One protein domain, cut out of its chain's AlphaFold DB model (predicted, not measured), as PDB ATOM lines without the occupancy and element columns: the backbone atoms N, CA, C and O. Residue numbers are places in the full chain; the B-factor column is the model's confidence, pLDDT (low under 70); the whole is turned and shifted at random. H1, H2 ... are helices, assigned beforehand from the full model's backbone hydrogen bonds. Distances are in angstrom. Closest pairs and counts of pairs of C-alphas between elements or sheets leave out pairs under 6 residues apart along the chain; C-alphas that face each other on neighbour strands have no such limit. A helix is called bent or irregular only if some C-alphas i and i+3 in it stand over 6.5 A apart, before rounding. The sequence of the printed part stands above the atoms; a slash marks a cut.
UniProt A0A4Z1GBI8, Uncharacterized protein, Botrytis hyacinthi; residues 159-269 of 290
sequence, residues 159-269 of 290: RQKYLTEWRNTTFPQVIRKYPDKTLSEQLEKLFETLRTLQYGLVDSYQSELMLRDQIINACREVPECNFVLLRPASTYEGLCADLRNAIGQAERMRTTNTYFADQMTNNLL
ATOM      1  N   ARG A 159       9.976 124.810 350.492       82.44
ATOM      2  CA  ARG A 159       9.124 125.694 351.306       82.44
ATOM      3  C   ARG A 159       8.871 125.114 352.695       82.44
ATOM      4  O   ARG A 159       9.046 125.814 353.690       82.44
ATOM      5  N   GLN A 160       8.532 123.828 352.780       86.62
ATOM      6  CA  GLN A 160       8.346 123.138 354.059       86.62
ATOM      7  C   GLN A 160       9.644 123.071 354.865       86.62
ATOM      8  O   GLN A 160       9.625 123.254 356.084       86.62
ATOM      9  N   LYS A 161      10.783 122.871 354.192       91.00
ATOM     10  CA  LYS A 161      12.099 122.933 354.829       91.00
ATOM     11  C   LYS A 161      12.360 124.315 355.434       91.00
ATOM     12  O   LYS A 161      12.660 124.381 356.622       91.00
ATOM     13  N   TYR A 162      12.186 125.399 354.675       91.56
ATOM     14  CA  TYR A 162      12.369 126.762 355.190       91.56
ATOM     15  C   TYR A 162      11.406 127.084 356.331       91.56
ATOM     16  O   TYR A 162      11.819 127.672 357.324       91.56
ATOM     17  N   LEU A 163      10.146 126.646 356.250       92.38
ATOM     18  CA  LEU A 163       9.168 126.840 357.323       92.38
ATOM     19  C   LEU A 163       9.546 126.073 358.598       92.38
ATOM     20  O   LEU A 163       9.373 126.578 359.708       92.38
ATOM     21  N   THR A 164      10.072 124.860 358.444       94.25
ATOM     22  CA  THR A 164      10.562 124.047 359.563       94.25
ATOM     23  C   THR A 164      11.789 124.694 360.201       94.25
ATOM     24  O   THR A 164      11.841 124.831 361.423       94.25
ATOM     25  N   GLU A 165      12.749 125.143 359.391       94.94
ATOM     26  CA  GLU A 165      13.933 125.868 359.865       94.94
ATOM     27  C   GLU A 165      13.543 127.175 360.559       94.94
ATOM     28  O   GLU A 165      14.013 127.430 361.665       94.94
ATOM     29  N   TRP A 166      12.620 127.954 359.990       95.88
ATOM     30  CA  TRP A 166      12.092 129.179 360.592       95.88
ATOM     31  C   TRP A 166      11.536 128.924 361.993       95.88
ATOM     32  O   TRP A 166      11.965 129.567 362.947       95.88
ATOM     33  N   ARG A 167      10.629 127.946 362.131       94.38
ATOM     34  CA  ARG A 167       9.965 127.615 363.404       94.38
ATOM     35  C   ARG A 167      10.934 127.115 364.466       94.38
ATOM     36  O   ARG A 167      10.748 127.416 365.640       94.38
ATOM     37  N   ASN A 168      11.943 126.354 364.051       95.19
ATOM     38  CA  ASN A 168      12.871 125.709 364.971       95.19
ATOM     39  C   ASN A 168      14.087 126.573 365.308       95.19
ATOM     40  O   ASN A 168      14.757 126.272 366.293       95.19
ATOM     41  N   THR A 169      14.371 127.624 364.533       96.50
ATOM     42  CA  THR A 169      15.502 128.524 364.777       96.50
ATOM     43  C   THR A 169      15.268 129.316 366.061       96.50
ATOM     44  O   THR A 169      14.412 130.196 366.127       96.50
ATOM     45  N   THR A 170      16.056 129.003 367.087       97.25
ATOM     46  CA  THR A 170      16.002 129.638 368.412       97.25
ATOM     47  C   THR A 170      17.370 130.178 368.809       97.25
ATOM     48  O   THR A 170      18.406 129.694 368.343       97.25
ATOM     49  N   PHE A 171      17.405 131.172 369.695       97.25
ATOM     50  CA  PHE A 171      18.662 131.781 370.112       97.25
ATOM     51  C   PHE A 171      19.616 130.783 370.802       97.25
ATOM     52  O   PHE A 171      20.786 130.741 370.415       97.25
ATOM     53  N   PRO A 172      19.165 129.878 371.698       96.62
ATOM     54  CA  PRO A 172      20.036 128.845 372.266       96.62
ATOM     55  C   PRO A 172      20.684 127.928 371.222       96.62
ATOM     56  O   PRO A 172      21.836 127.524 371.386       96.62
ATOM     57  N   GLN A 173      19.979 127.603 370.132       95.75
ATOM     58  CA  GLN A 173      20.570 126.826 369.039       95.75
ATOM     59  C   GLN A 173      21.678 127.605 368.329       95.75
ATOM     60  O   GLN A 173      22.715 127.026 368.013       95.75
ATOM     61  N   VAL A 174      21.490 128.910 368.112       95.88
ATOM     62  CA  VAL A 174      22.514 129.774 367.509       95.88
ATOM     63  C   VAL A 174      23.735 129.899 368.425       95.88
ATOM     64  O   VAL A 174      24.854 129.748 367.943       95.88
ATOM     65  N   ILE A 175      23.538 130.055 369.739       95.12
ATOM     66  CA  ILE A 175      24.623 130.071 370.737       95.12
ATOM     67  C   ILE A 175      25.442 128.773 370.664       95.12
ATOM     68  O   ILE A 175      26.666 128.805 370.575       95.12
ATOM     69  N   ARG A 176      24.770 127.613 370.629       95.44
ATOM     70  CA  ARG A 176      25.436 126.302 370.500       95.44
ATOM     71  C   ARG A 176      26.163 126.129 369.166       95.44
ATOM     72  O   ARG A 176      27.164 125.424 369.114       95.44
ATOM     73  N   LYS A 177      25.644 126.728 368.092       95.19
ATOM     74  CA  LYS A 177      26.201 126.623 366.736       95.19
ATOM     75  C   LYS A 177      27.448 127.489 366.533       95.19
ATOM     76  O   LYS A 177      28.272 127.141 365.693       95.19
ATOM     77  N   TYR A 178      27.590 128.584 367.279       94.44
ATOM     78  CA  TYR A 178      28.709 129.527 367.159       94.44
ATOM     79  C   TYR A 178      29.387 129.796 368.515       94.44
ATOM     80  O   TYR A 178      29.408 130.944 368.959       94.44
ATOM     81  N   PRO A 179      29.915 128.768 369.207       93.50
ATOM     82  CA  PRO A 179      30.416 128.892 370.580       93.50
ATOM     83  C   PRO A 179      31.672 129.770 370.712       93.50
ATOM     84  O   PRO A 179      31.996 130.216 371.805       93.50
ATOM     85  N   ASP A 180      32.379 130.000 369.608       93.75
ATOM     86  CA  ASP A 180      33.575 130.835 369.485       93.75
ATOM     87  C   ASP A 180      33.271 132.341 369.427       93.75
ATOM     88  O   ASP A 180      34.179 133.161 369.555       93.75
ATOM     89  N   LYS A 181      32.002 132.708 369.234       93.06
ATOM     90  CA  LYS A 181      31.562 134.095 369.071       93.06
ATOM     91  C   LYS A 181      31.004 134.685 370.355       93.06
ATOM     92  O   LYS A 181      30.505 133.973 371.224       93.06
ATOM     93  N   THR A 182      31.030 136.011 370.431       94.69
ATOM     94  CA  THR A 182      30.346 136.759 371.493       94.69
ATOM     95  C   THR A 182      28.827 136.562 371.411       94.69
ATOM     96  O   THR A 182      28.278 136.257 370.348       94.69
ATOM     97  N   LEU A 183      28.125 136.757 372.527       94.38
ATOM     98  CA  LEU A 183      26.665 136.653 372.588       94.38
ATOM     99  C   LEU A 183      26.002 137.711 371.694       94.38
ATOM    100  O   LEU A 183      24.994 137.424 371.046       94.38
ATOM    101  N   SER A 184      26.606 138.898 371.589       95.19
ATOM    102  CA  SER A 184      26.196 139.935 370.635       95.19
ATOM    103  C   SER A 184      26.321 139.478 369.174       95.19
ATOM    104  O   SER A 184      25.387 139.639 368.392       95.19
ATOM    105  N   GLU A 185      27.433 138.852 368.779       95.88
ATOM    106  CA  GLU A 185      27.591 138.331 367.411       95.88
ATOM    107  C   GLU A 185      26.659 137.148 367.117       95.88
ATOM    108  O   GLU A 185      26.156 137.005 365.998       95.88
ATOM    109  N   GLN A 186      26.414 136.294 368.112       97.25
ATOM    110  CA  GLN A 186      25.440 135.207 368.015       97.25
ATOM    111  C   GLN A 186      24.023 135.764 367.806       97.25
ATOM    112  O   GLN A 186      23.268 135.219 367.000       97.25
ATOM    113  N   LEU A 187      23.664 136.865 368.475       97.25
ATOM    114  CA  LEU A 187      22.374 137.532 368.294       97.25
ATOM    115  C   LEU A 187      22.206 138.062 366.864       97.25
ATOM    116  O   LEU A 187      21.173 137.823 366.241       97.25
ATOM    117  N   GLU A 188      23.223 138.721 366.304       97.81
ATOM    118  CA  GLU A 188      23.151 139.180 364.909       97.81
ATOM    119  C   GLU A 188      23.003 138.004 363.937       97.81
ATOM    120  O   GLU A 188      22.248 138.093 362.967       97.81
ATOM    121  N   LYS A 189      23.644 136.860 364.219       97.38
ATOM    122  CA  LYS A 189      23.459 135.650 363.404       97.38
ATOM    123  C   LYS A 189      22.040 135.103 363.475       97.38
ATOM    124  O   LYS A 189      21.555 134.597 362.463       97.38
ATOM    125  N   LEU A 190      21.362 135.220 364.614       97.62
ATOM    126  CA  LEU A 190      19.945 134.877 364.719       97.62
ATOM    127  C   LEU A 190      19.094 135.790 363.824       97.62
ATOM    128  O   LEU A 190      18.285 135.285 363.045       97.62
ATOM    129  N   PHE A 191      19.305 137.107 363.901       97.56
ATOM    130  CA  PHE A 191      18.570 138.094 363.101       97.56
ATOM    131  C   PHE A 191      18.764 137.868 361.601       97.56
ATOM    132  O   PHE A 191      17.792 137.785 360.852       97.56
ATOM    133  N   GLU A 192      20.015 137.702 361.168       97.06
ATOM    134  CA  GLU A 192      20.375 137.420 359.779       97.06
ATOM    135  C   GLU A 192      19.738 136.114 359.286       97.06
ATOM    136  O   GLU A 192      19.164 136.078 358.195       97.06
ATOM    137  N   THR A 193      19.797 135.050 360.095       96.00
ATOM    138  CA  THR A 193      19.253 133.735 359.727       96.00
ATOM    139  C   THR A 193      17.743 133.801 359.546       96.00
ATOM    140  O   THR A 193      17.235 133.360 358.516       96.00
ATOM    141  N   LEU A 194      17.022 134.377 360.511       96.56
ATOM    142  CA  LEU A 194      15.572 134.501 360.421       96.56
ATOM    143  C   LEU A 194      15.180 135.401 359.246       96.56
ATOM    144  O   LEU A 194      14.398 134.971 358.408       96.56
ATOM    145  N   ARG A 195      15.792 136.580 359.082       94.81
ATOM    146  CA  ARG A 195      15.489 137.467 357.946       94.81
ATOM    147  C   ARG A 195      15.755 136.797 356.594       94.81
ATOM    148  O   ARG A 195      14.964 136.946 355.672       94.81
ATOM    149  N   THR A 196      16.820 136.003 356.487       93.25
ATOM    150  CA  THR A 196      17.118 135.233 355.268       93.25
ATOM    151  C   THR A 196      16.069 134.153 355.009       93.25
ATOM    152  O   THR A 196      15.595 134.019 353.883       93.25
ATOM    153  N   LEU A 197      15.680 133.402 356.044       93.06
ATOM    154  CA  LEU A 197      14.638 132.381 355.933       93.06
ATOM    155  C   LEU A 197      13.291 132.987 355.541       93.06
ATOM    156  O   LEU A 197      12.565 132.360 354.775       93.06
ATOM    157  N   GLN A 198      12.986 134.202 356.009       93.44
ATOM    158  CA  GLN A 198      11.747 134.907 355.691       93.44
ATOM    159  C   GLN A 198      11.526 134.989 354.182       93.44
ATOM    160  O   GLN A 198      10.454 134.612 353.726       93.44
ATOM    161  N   TYR A 199      12.540 135.361 353.394       86.62
ATOM    162  CA  TYR A 199      12.435 135.462 351.932       86.62
ATOM    163  C   TYR A 199      12.057 134.146 351.234       86.62
ATOM    164  O   TYR A 199      11.537 134.177 350.124       86.62
ATOM    165  N   GLY A 200      12.304 132.994 351.867       84.12
ATOM    166  CA  GLY A 200      11.921 131.676 351.354       84.12
ATOM    167  C   GLY A 200      10.504 131.229 351.733       84.12
ATOM    168  O   GLY A 200      10.087 130.137 351.341       84.12
ATOM    169  N   LEU A 201       9.773 132.026 352.520       85.75
ATOM    170  CA  LEU A 201       8.411 131.732 352.972       85.75
ATOM    171  C   LEU A 201       7.354 132.416 352.093       85.75
ATOM    172  O   LEU A 201       7.630 133.348 351.344       85.75
ATOM    173  N   VAL A 202       6.109 131.954 352.204       81.69
ATOM    174  CA  VAL A 202       4.966 132.557 351.497       81.69
ATOM    175  C   VAL A 202       4.656 133.968 352.009       81.69
ATOM    176  O   VAL A 202       4.971 134.298 353.153       81.69
ATOM    177  N   ASP A 203       3.972 134.771 351.189       80.00
ATOM    178  CA  ASP A 203       3.697 136.199 351.426       80.00
ATOM    179  C   ASP A 203       3.110 136.519 352.810       80.00
ATOM    180  O   ASP A 203       3.417 137.560 353.391       80.00
ATOM    181  N   SER A 204       2.339 135.603 353.410       83.75
ATOM    182  CA  SER A 204       1.788 135.787 354.760       83.75
ATOM    183  C   SER A 204       2.855 135.935 355.856       83.75
ATOM    184  O   SER A 204       2.568 136.502 356.907       83.75
ATOM    185  N   TYR A 205       4.073 135.434 355.630       87.06
ATOM    186  CA  TYR A 205       5.203 135.523 356.561       87.06
ATOM    187  C   TYR A 205       6.144 136.698 356.261       87.06
ATOM    188  O   TYR A 205       7.047 136.954 357.053       87.06
ATOM    189  N   GLN A 206       5.936 137.437 355.165       87.50
ATOM    190  CA  GLN A 206       6.842 138.507 354.712       87.50
ATOM    191  C   GLN A 206       6.690 139.823 355.488       87.50
ATOM    192  O   GLN A 206       7.439 140.769 355.264       87.50
ATOM    193  N   SER A 207       5.729 139.914 356.410       92.50
ATOM    194  CA  SER A 207       5.557 141.122 357.219       92.50
ATOM    195  C   SER A 207       6.609 141.228 358.328       92.50
ATOM    196  O   SER A 207       6.967 140.240 358.974       92.50
ATOM    197  N   GLU A 208       7.047 142.454 358.617       92.81
ATOM    198  CA  GLU A 208       7.952 142.754 359.740       92.81
ATOM    199  C   GLU A 208       7.340 142.350 361.100       92.81
ATOM    200  O   GLU A 208       8.060 142.002 362.033       92.81
ATOM    201  N   LEU A 209       6.003 142.296 361.212       94.06
ATOM    202  CA  LEU A 209       5.314 141.784 362.405       94.06
ATOM    203  C   LEU A 209       5.556 140.284 362.622       94.06
ATOM    204  O   LEU A 209       5.806 139.868 363.751       94.06
ATOM    205  N   MET A 210       5.536 139.472 361.559       95.31
ATOM    206  CA  MET A 210       5.833 138.038 361.667       95.31
ATOM    207  C   MET A 210       7.292 137.789 362.044       95.31
ATOM    208  O   MET A 210       7.572 136.917 362.868       95.31
ATOM    209  N   LEU A 211       8.220 138.576 361.488       96.06
ATOM    210  CA  LEU A 211       9.632 138.511 361.864       96.06
ATOM    211  C   LEU A 211       9.831 138.892 363.334       96.06
ATOM    212  O   LEU A 211      10.479 138.157 364.077       96.06
ATOM    213  N   ARG A 212       9.208 139.984 363.782       96.81
ATOM    214  CA  ARG A 212       9.208 140.413 365.185       96.81
ATOM    215  C   ARG A 212       8.702 139.315 366.122       96.81
ATOM    216  O   ARG A 212       9.374 138.995 367.101       96.81
ATOM    217  N   ASP A 213       7.542 138.732 365.842       96.19
ATOM    218  CA  ASP A 213       6.949 137.711 366.711       96.19
ATOM    219  C   ASP A 213       7.798 136.434 366.749       96.19
ATOM    220  O   ASP A 213       7.943 135.810 367.805       96.19
ATOM    221  N   GLN A 214       8.439 136.078 365.632       97.31
ATOM    222  CA  GLN A 214       9.378 134.960 365.609       97.31
ATOM    223  C   GLN A 214      10.632 135.236 366.440       97.31
ATOM    224  O   GLN A 214      11.090 134.340 367.144       97.31
ATOM    225  N   ILE A 215      11.159 136.463 366.429       97.56
ATOM    226  CA  ILE A 215      12.289 136.859 367.283       97.56
ATOM    227  C   ILE A 215      11.919 136.753 368.763       97.56
ATOM    228  O   ILE A 215      12.686 136.199 369.552       97.56
ATOM    229  N   ILE A 216      10.721 137.215 369.137       96.75
ATOM    230  CA  ILE A 216      10.201 137.065 370.503       96.75
ATOM    231  C   ILE A 216      10.202 135.589 370.902       96.75
ATOM    232  O   ILE A 216      10.686 135.252 371.980       96.75
ATOM    233  N   ASN A 217       9.690 134.709 370.037       96.31
ATOM    234  CA  ASN A 217       9.646 133.269 370.292       96.31
ATOM    235  C   ASN A 217      11.048 132.648 370.386       96.31
ATOM    236  O   ASN A 217      11.304 131.864 371.298       96.31
ATOM    237  N   ALA A 218      11.959 133.029 369.490       97.00
ATOM    238  CA  ALA A 218      13.318 132.501 369.422       97.00
ATOM    239  C   ALA A 218      14.159 132.840 370.664       97.00
ATOM    240  O   ALA A 218      15.049 132.067 371.022       97.00
ATOM    241  N   CYS A 219      13.882 133.966 371.325       96.69
ATOM    242  CA  CYS A 219      14.650 134.451 372.474       96.69
ATOM    243  C   CYS A 219      14.098 134.021 373.848       96.69
ATOM    244  O   CYS A 219      14.724 134.329 374.858       96.69
ATOM    245  N   ARG A 220      12.957 133.314 373.926       92.94
ATOM    246  CA  ARG A 220      12.260 133.013 375.203       92.94
ATOM    247  C   ARG A 220      13.083 132.244 376.233       92.94
ATOM    248  O   ARG A 220      12.835 132.375 377.425       92.94
ATOM    249  N   GLU A 221      14.018 131.422 375.780       91.06
ATOM    250  CA  GLU A 221      14.827 130.559 376.649       91.06
ATOM    251  C   GLU A 221      16.141 131.219 377.102       91.06
ATOM    252  O   GLU A 221      16.965 130.569 377.742       91.06
ATOM    253  N   VAL A 222      16.359 132.497 376.770       92.81
ATOM    254  CA  VAL A 222      17.594 133.219 377.092       92.81
ATOM    255  C   VAL A 222      17.330 134.228 378.216       92.81
ATOM    256  O   VAL A 222      16.622 135.214 377.992       92.81
ATOM    257  N   PRO A 223      17.896 134.019 379.422       90.69
ATOM    258  CA  PRO A 223      17.628 134.865 380.587       90.69
ATOM    259  C   PRO A 223      17.909 136.350 380.358       90.69
ATOM    260  O   PRO A 223      17.167 137.203 380.842       90.69
ATOM    261  N   GLU A 224      18.947 136.661 379.583       92.38
ATOM    262  CA  GLU A 224      19.362 138.021 379.236       92.38
ATOM    263  C   GLU A 224      18.288 138.775 378.438       92.38
ATOM    264  O   GLU A 224      18.234 140.002 378.478       92.38
ATOM    265  N   CYS A 225      17.400 138.059 377.742       94.38
ATOM    266  CA  CYS A 225      16.326 138.646 376.947       94.38
ATOM    267  C   CYS A 225      15.037 138.879 377.752       94.38
ATOM    268  O   CYS A 225      14.198 139.669 377.319       94.38
ATOM    269  N   ASN A 226      14.865 138.241 378.917       92.31
ATOM    270  CA  ASN A 226      13.589 138.202 379.647       92.31
ATOM    271  C   ASN A 226      12.971 139.584 379.883       92.31
ATOM    272  O   ASN A 226      11.767 139.758 379.701       92.31
ATOM    273  N   PHE A 227      13.785 140.576 380.253       90.00
ATOM    274  CA  PHE A 227      13.293 141.928 380.516       90.00
ATOM    275  C   PHE A 227      12.677 142.583 379.270       90.00
ATOM    276  O   PHE A 227      11.615 143.193 379.354       90.00
ATOM    277  N   VAL A 228      13.302 142.398 378.105       94.56
ATOM    278  CA  VAL A 228      12.795 142.908 376.822       94.56
ATOM    279  C   VAL A 228      11.516 142.171 376.417       94.56
ATOM    280  O   VAL A 228      10.562 142.784 375.942       94.56
ATOM    281  N   LEU A 229      11.457 140.857 376.651       93.56
ATOM    282  CA  LEU A 229      10.317 140.018 376.266       93.56
ATOM    283  C   LEU A 229       9.056 140.249 377.117       93.56
ATOM    284  O   LEU A 229       7.962 139.920 376.661       93.56
ATOM    285  N   LEU A 230       9.175 140.834 378.314       91.69
ATOM    286  CA  LEU A 230       8.022 141.224 379.140       91.69
ATOM    287  C   LEU A 230       7.207 142.359 378.510       91.69
ATOM    288  O   LEU A 230       5.985 142.405 378.651       91.69
ATOM    289  N   ARG A 231       7.881 143.288 377.827       93.00
ATOM    290  CA  ARG A 231       7.246 144.415 377.142       93.00
ATOM    291  C   ARG A 231       7.991 144.710 375.836       93.00
ATOM    292  O   ARG A 231       8.705 145.709 375.760       93.00
ATOM    293  N   PRO A 232       7.825 143.859 374.811       94.06
ATOM    294  CA  PRO A 232       8.540 144.021 373.557       94.06
ATOM    295  C   PRO A 232       8.044 145.268 372.822       94.06
ATOM    296  O   PRO A 232       6.836 145.525 372.770       94.06
ATOM    297  N   ALA A 233       8.962 146.009 372.199       95.50
ATOM    298  CA  ALA A 233       8.620 147.114 371.307       95.50
ATOM    299  C   ALA A 233       7.621 146.667 370.226       95.50
ATOM    300  O   ALA A 233       7.593 145.498 369.841       95.50
ATOM    301  N   SER A 234       6.785 147.576 369.725       93.50
ATOM    302  CA  SER A 234       5.757 147.255 368.722       93.50
ATOM    303  C   SER A 234       6.314 147.037 367.312       93.50
ATOM    304  O   SER A 234       5.606 146.511 366.460       93.50
ATOM    305  N   THR A 235       7.565 147.427 367.059       96.50
ATOM    306  CA  THR A 235       8.241 147.293 365.763       96.50
ATOM    307  C   THR A 235       9.399 146.301 365.844       96.50
ATOM    308  O   THR A 235       9.942 146.053 366.925       96.50
ATOM    309  N   TYR A 236       9.777 145.733 364.698       95.25
ATOM    310  CA  TYR A 236      10.921 144.828 364.589       95.25
ATOM    311  C   TYR A 236      12.229 145.536 364.969       95.25
ATOM    312  O   TYR A 236      12.986 145.048 365.805       95.25
ATOM    313  N   GLU A 237      12.457 146.736 364.437       96.88
ATOM    314  CA  GLU A 237      13.675 147.513 364.666       96.88
ATOM    315  C   GLU A 237      13.828 147.910 366.134       96.88
ATOM    316  O   GLU A 237      14.928 147.821 366.685       96.88
ATOM    317  N   GLY A 238      12.721 148.305 366.776       96.88
ATOM    318  CA  GLY A 238      12.700 148.626 368.201       96.88
ATOM    319  C   GLY A 238      13.059 147.410 369.050       96.88
ATOM    320  O   GLY A 238      13.928 147.495 369.912       96.88
ATOM    321  N   LEU A 239      12.471 146.248 368.742       97.62
ATOM    322  CA  LEU A 239      12.755 145.004 369.454       97.62
ATOM    323  C   LEU A 239      14.227 144.590 369.302       97.62
ATOM    324  O   LEU A 239      14.868 144.226 370.287       97.62
ATOM    325  N   CYS A 240      14.782 144.662 368.090       97.50
ATOM    326  CA  CYS A 240      16.191 144.350 367.851       97.50
ATOM    327  C   CYS A 240      17.130 145.297 368.608       97.50
ATOM    328  O   CYS A 240      18.139 144.844 369.148       97.50
ATOM    329  N   ALA A 241      16.820 146.595 368.664       97.62
ATOM    330  CA  ALA A 241      17.604 147.562 369.428       97.62
ATOM    331  C   ALA A 241      17.583 147.248 370.933       97.62
ATOM    332  O   ALA A 241      18.639 147.214 371.568       97.62
ATOM    333  N   ASP A 242      16.407 146.944 371.486       97.56
ATOM    334  CA  ASP A 242      16.256 146.583 372.898       97.56
ATOM    335  C   ASP A 242      17.017 145.293 373.243       97.56
ATOM    336  O   ASP A 242      17.728 145.242 374.249       97.56
ATOM    337  N   LEU A 243      16.940 144.268 372.384       97.69
ATOM    338  CA  LEU A 243      17.671 143.007 372.560       97.69
ATOM    339  C   LEU A 243      19.192 143.203 372.511       97.69
ATOM    340  O   LEU A 243      19.895 142.674 373.374       97.69
ATOM    341  N   ARG A 244      19.704 143.992 371.556       97.75
ATOM    342  CA  ARG A 244      21.136 144.342 371.481       97.75
ATOM    343  C   ARG A 244      21.607 145.036 372.751       97.75
ATOM    344  O   ARG A 244      22.654 144.685 373.288       97.75
ATOM    345  N   ASN A 245      20.828 145.996 373.248       96.19
ATOM    346  CA  ASN A 245      21.151 146.712 374.478       96.19
ATOM    347  C   ASN A 245      21.175 145.764 375.684       96.19
ATOM    348  O   ASN A 245      22.125 145.800 376.465       96.19
ATOM    349  N   ALA A 246      20.170 144.899 375.829       95.75
ATOM    350  CA  ALA A 246      20.091 143.944 376.933       95.75
ATOM    351  C   ALA A 246      21.280 142.969 376.941       95.75
ATOM    352  O   ALA A 246      21.938 142.798 377.969       95.75
ATOM    353  N   ILE A 247      21.604 142.390 375.783       95.38
ATOM    354  CA  ILE A 247      22.725 141.455 375.636       95.38
ATOM    355  C   ILE A 247      24.067 142.158 375.840       95.38
ATOM    356  O   ILE A 247      24.890 141.669 376.610       95.38
ATOM    357  N   GLY A 248      24.263 143.341 375.255       94.19
ATOM    358  CA  GLY A 248      25.489 144.112 375.443       94.19
ATOM    359  C   GLY A 248      25.733 144.493 376.909       94.19
ATOM    360  O   GLY A 248      26.873 144.480 377.374       94.19
ATOM    361  N   GLN A 249      24.677 144.782 377.676       92.88
ATOM    362  CA  GLN A 249      24.793 145.026 379.119       92.88
ATOM    363  C   GLN A 249      25.137 143.745 379.888       92.88
ATOM    364  O   GLN A 249      26.004 143.781 380.763       92.88
ATOM    365  N   ALA A 250      24.521 142.612 379.542       91.62
ATOM    366  CA  ALA A 250      24.829 141.324 380.158       91.62
ATOM    367  C   ALA A 250      26.286 140.892 379.911       91.62
ATOM    368  O   ALA A 250      26.957 140.430 380.834       91.62
ATOM    369  N   GLU A 251      26.807 141.086 378.697       91.38
ATOM    370  CA  GLU A 251      28.208 140.801 378.368       91.38
ATOM    371  C   GLU A 251      29.172 141.652 379.194       91.38
ATOM    372  O   GLU A 251      30.082 141.110 379.822       91.38
ATOM    373  N   ARG A 252      28.929 142.967 379.282       89.50
ATOM    374  CA  ARG A 252      29.745 143.871 380.108       89.50
ATOM    375  C   ARG A 252      29.762 143.436 381.571       89.50
ATOM    376  O   ARG A 252      30.830 143.375 382.171       89.50
ATOM    377  N   MET A 253      28.601 143.095 382.133       87.44
ATOM    378  CA  MET A 253      28.495 142.632 383.521       87.44
ATOM    379  C   MET A 253      29.267 141.330 383.757       87.44
ATOM    380  O   MET A 253      29.938 141.197 384.781       87.44
ATOM    381  N   ARG A 254      29.220 140.382 382.811       84.06
ATOM    382  CA  ARG A 254      29.996 139.132 382.887       84.06
ATOM    383  C   ARG A 254      31.495 139.412 382.891       84.06
ATOM    384  O   ARG A 254      32.189 138.905 383.764       84.06
ATOM    385  N   THR A 255      31.970 140.265 381.986       79.62
ATOM    386  CA  THR A 255      33.375 140.678 381.912       79.62
ATOM    387  C   THR A 255      33.838 141.369 383.198       79.62
ATOM    388  O   THR A 255      34.891 141.043 383.743       79.62
ATOM    389  N   THR A 256      33.042 142.292 383.738       79.31
ATOM    390  CA  THR A 256      33.349 142.957 385.010       79.31
ATOM    391  C   THR A 256      33.431 141.957 386.168       79.31
ATOM    392  O   THR A 256      34.390 141.995 386.936       79.31
ATOM    393  N   ASN A 257      32.489 141.013 386.265       76.56
ATOM    394  CA  ASN A 257      32.502 139.980 387.305       76.56
ATOM    395  C   ASN A 257      33.704 139.032 387.194       76.56
ATOM    396  O   ASN A 257      34.272 138.677 388.225       76.56
ATOM    397  N   THR A 258      34.128 138.649 385.984       75.31
ATOM    398  CA  THR A 258      35.336 137.823 385.803       75.31
ATOM    399  C   THR A 258      36.594 138.562 386.248       75.31
ATOM    400  O   THR A 258      37.406 137.985 386.961       75.31
ATOM    401  N   TYR A 259      36.721 139.858 385.935       73.50
ATOM    402  CA  TYR A 259      37.850 140.664 386.412       73.50
ATOM    403  C   TYR A 259      37.880 140.787 387.942       73.50
ATOM    404  O   TYR A 259      38.948 140.683 388.543       73.50
ATOM    405  N   PHE A 260      36.727 140.986 388.588       72.88
ATOM    406  CA  PHE A 260      36.656 141.030 390.051       72.88
ATOM    407  C   PHE A 260      36.974 139.675 390.695       72.88
ATOM    408  O   PHE A 260      37.689 139.634 391.696       72.88
ATOM    409  N   ALA A 261      36.493 138.572 390.116       70.00
ATOM    410  CA  ALA A 261      36.815 137.227 390.581       70.00
ATOM    411  C   ALA A 261      38.320 136.932 390.461       70.00
ATOM    412  O   ALA A 261      38.917 136.460 391.427       70.00
ATOM    413  N   ASP A 262      38.948 137.296 389.339       68.25
ATOM    414  CA  ASP A 262      40.391 137.136 389.128       68.25
ATOM    415  C   ASP A 262      41.230 138.012 390.068       68.25
ATOM    416  O   ASP A 262      42.295 137.602 390.525       68.25
ATOM    417  N   GLN A 263      40.773 139.218 390.416       67.75
ATOM    418  CA  GLN A 263      41.457 140.030 391.429       67.75
ATOM    419  C   GLN A 263      41.348 139.424 392.833       67.75
ATOM    420  O   GLN A 263      42.310 139.473 393.599       67.75
ATOM    421  N   MET A 264      40.209 138.823 393.181       66.06
ATOM    422  CA  MET A 264      40.037 138.150 394.472       66.06
ATOM    423  C   MET A 264      40.872 136.870 394.578       66.06
ATOM    424  O   MET A 264      41.484 136.637 395.620       66.06
ATOM    425  N   THR A 265      40.950 136.061 393.519       65.38
ATOM    426  CA  THR A 265      41.796 134.855 393.497       65.38
ATOM    427  C   THR A 265      43.283 135.208 393.545       65.38
ATOM    428  O   THR A 265      44.020 134.600 394.318       65.38
ATOM    429  N   ASN A 266      43.719 136.239 392.813       59.09
ATOM    430  CA  ASN A 266      45.101 136.723 392.872       59.09
ATOM    431  C   ASN A 266      45.462 137.324 394.243       59.09
ATOM    432  O   ASN A 266      46.563 137.092 394.733       59.09
ATOM    433  N   ASN A 267      44.538 138.027 394.909       58.88
ATOM    434  CA  ASN A 267      44.764 138.531 396.269       58.88
ATOM    435  C   ASN A 267      44.833 137.412 397.321       58.88
ATOM    436  O   ASN A 267      45.582 137.539 398.285       58.88
ATOM    437  N   LEU A 268      44.096 136.310 397.141       56.25
ATOM    438  CA  LEU A 268      44.157 135.139 398.029       56.25
ATOM    439  C   LEU A 268      45.422 134.291 397.817       56.25
ATOM    440  O   LEU A 268      45.905 133.671 398.761       56.25
ATOM    441  N   LEU A 269      45.975 134.273 396.602       54.44
ATOM    442  CA  LEU A 269      47.253 133.619 396.294       54.44
ATOM    443  C   LEU A 269      48.475 134.501 396.620       54.44
ATOM    444  O   LEU A 269      49.582 133.982 396.733       54.44
TER     445      LEU A 269
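What this domain is: This is residues 159 to 269 of the 290 residues of an uncharacterized protein of Botrytis hyacinthi (UniProt A0A4Z1GBI8). A small compact body of helices has one long helical arm, the second half of H6, where residues 252 to 269 stick out into the open. In the body H3 is in the middle: H1 and H2 pack on it one after the other, H4 and the first half of H6 pack on it elsewhere, and the short H5 folds back along H6. The printed part has 111 residues with six named helices, in the order H1 to H6, and no named strand; its class is all helix. The whole is loose, with a radius of gyration of the C-alphas of 16.8 A, and spans 62 by 27 by 17 A, the arm making the length.

How they stand to each other: H1, residues 159 to 168, touches H3, residues 183 to 198, at a shallow tilt of 28 degrees, opposite ways; the closest C-alphas, of Tyr 162 and Leu 197, are 6.1 A apart. H2, residues 171 to 177, touches H3 about perpendicular, at 77 degrees, with the C-alphas of Ile 175 and Gln 186 closest at 5.9 A. H3 is the hub, touching four helices. It touches H4, residues 208 to 218, at a steep tilt of 48 degrees, opposite ways, the C-alphas of Arg 195 and Leu 211 being closest at 7.1 A. H3 touches H6, residues 236 to 269, with residues 183 to 187 alone; the C-alphas of Ser 184 and Ile 247 are closest at 6.3 A, at a shallow tilt of 25 degrees, opposite ways. H4 touches H6 the same way at a shallow tilt of 29 degrees, with the C-alphas of Arg 212 and Tyr 236 closest at 4.8 A. H5, residues 223 to 230, forms a helical hairpin with H6 at a shallow tilt of 33 degrees, only just short of steep; the C-alphas of Glu 224 and Ile 247 are closest at 6.0 A. H1 and H6 are apart, as are H3 and H5. In H1, H2, H3, H4 and H6 every O i to N i+4 pair is within hydrogen-bond range; in H5 2 of 4 are.

Where its parts are: H1, residues 159 to 168, begins at C-alpha 159 (9.124, 125.694, 351.306). H2 is residues 171 to 177, and H3, residues 183 to 198, is 22.6 A long from first to last C-alpha. H4, residues 208 to 218, is 15.1 A long. H5, residues 223 to 230, is irregular: C-alphas 224 and 227 are 7.3 A apart. H6, residues 236 to 269, is 49.5 A long, from C-alpha 236 (10.921, 144.828, 364.589) to C-alpha 269 (47.253, 133.619, 396.294).

The domain as a whole: The C-alphas of Asp 203 and Leu 269 are the two farthest apart, at 62.6 A. Without residues 252 to 269 the body spans 36 by 31 by 17 A. The printed part has no cut, and no link is long. The mean pLDDT of the printed part is 90.2, and residues 262 to 269 are under 70.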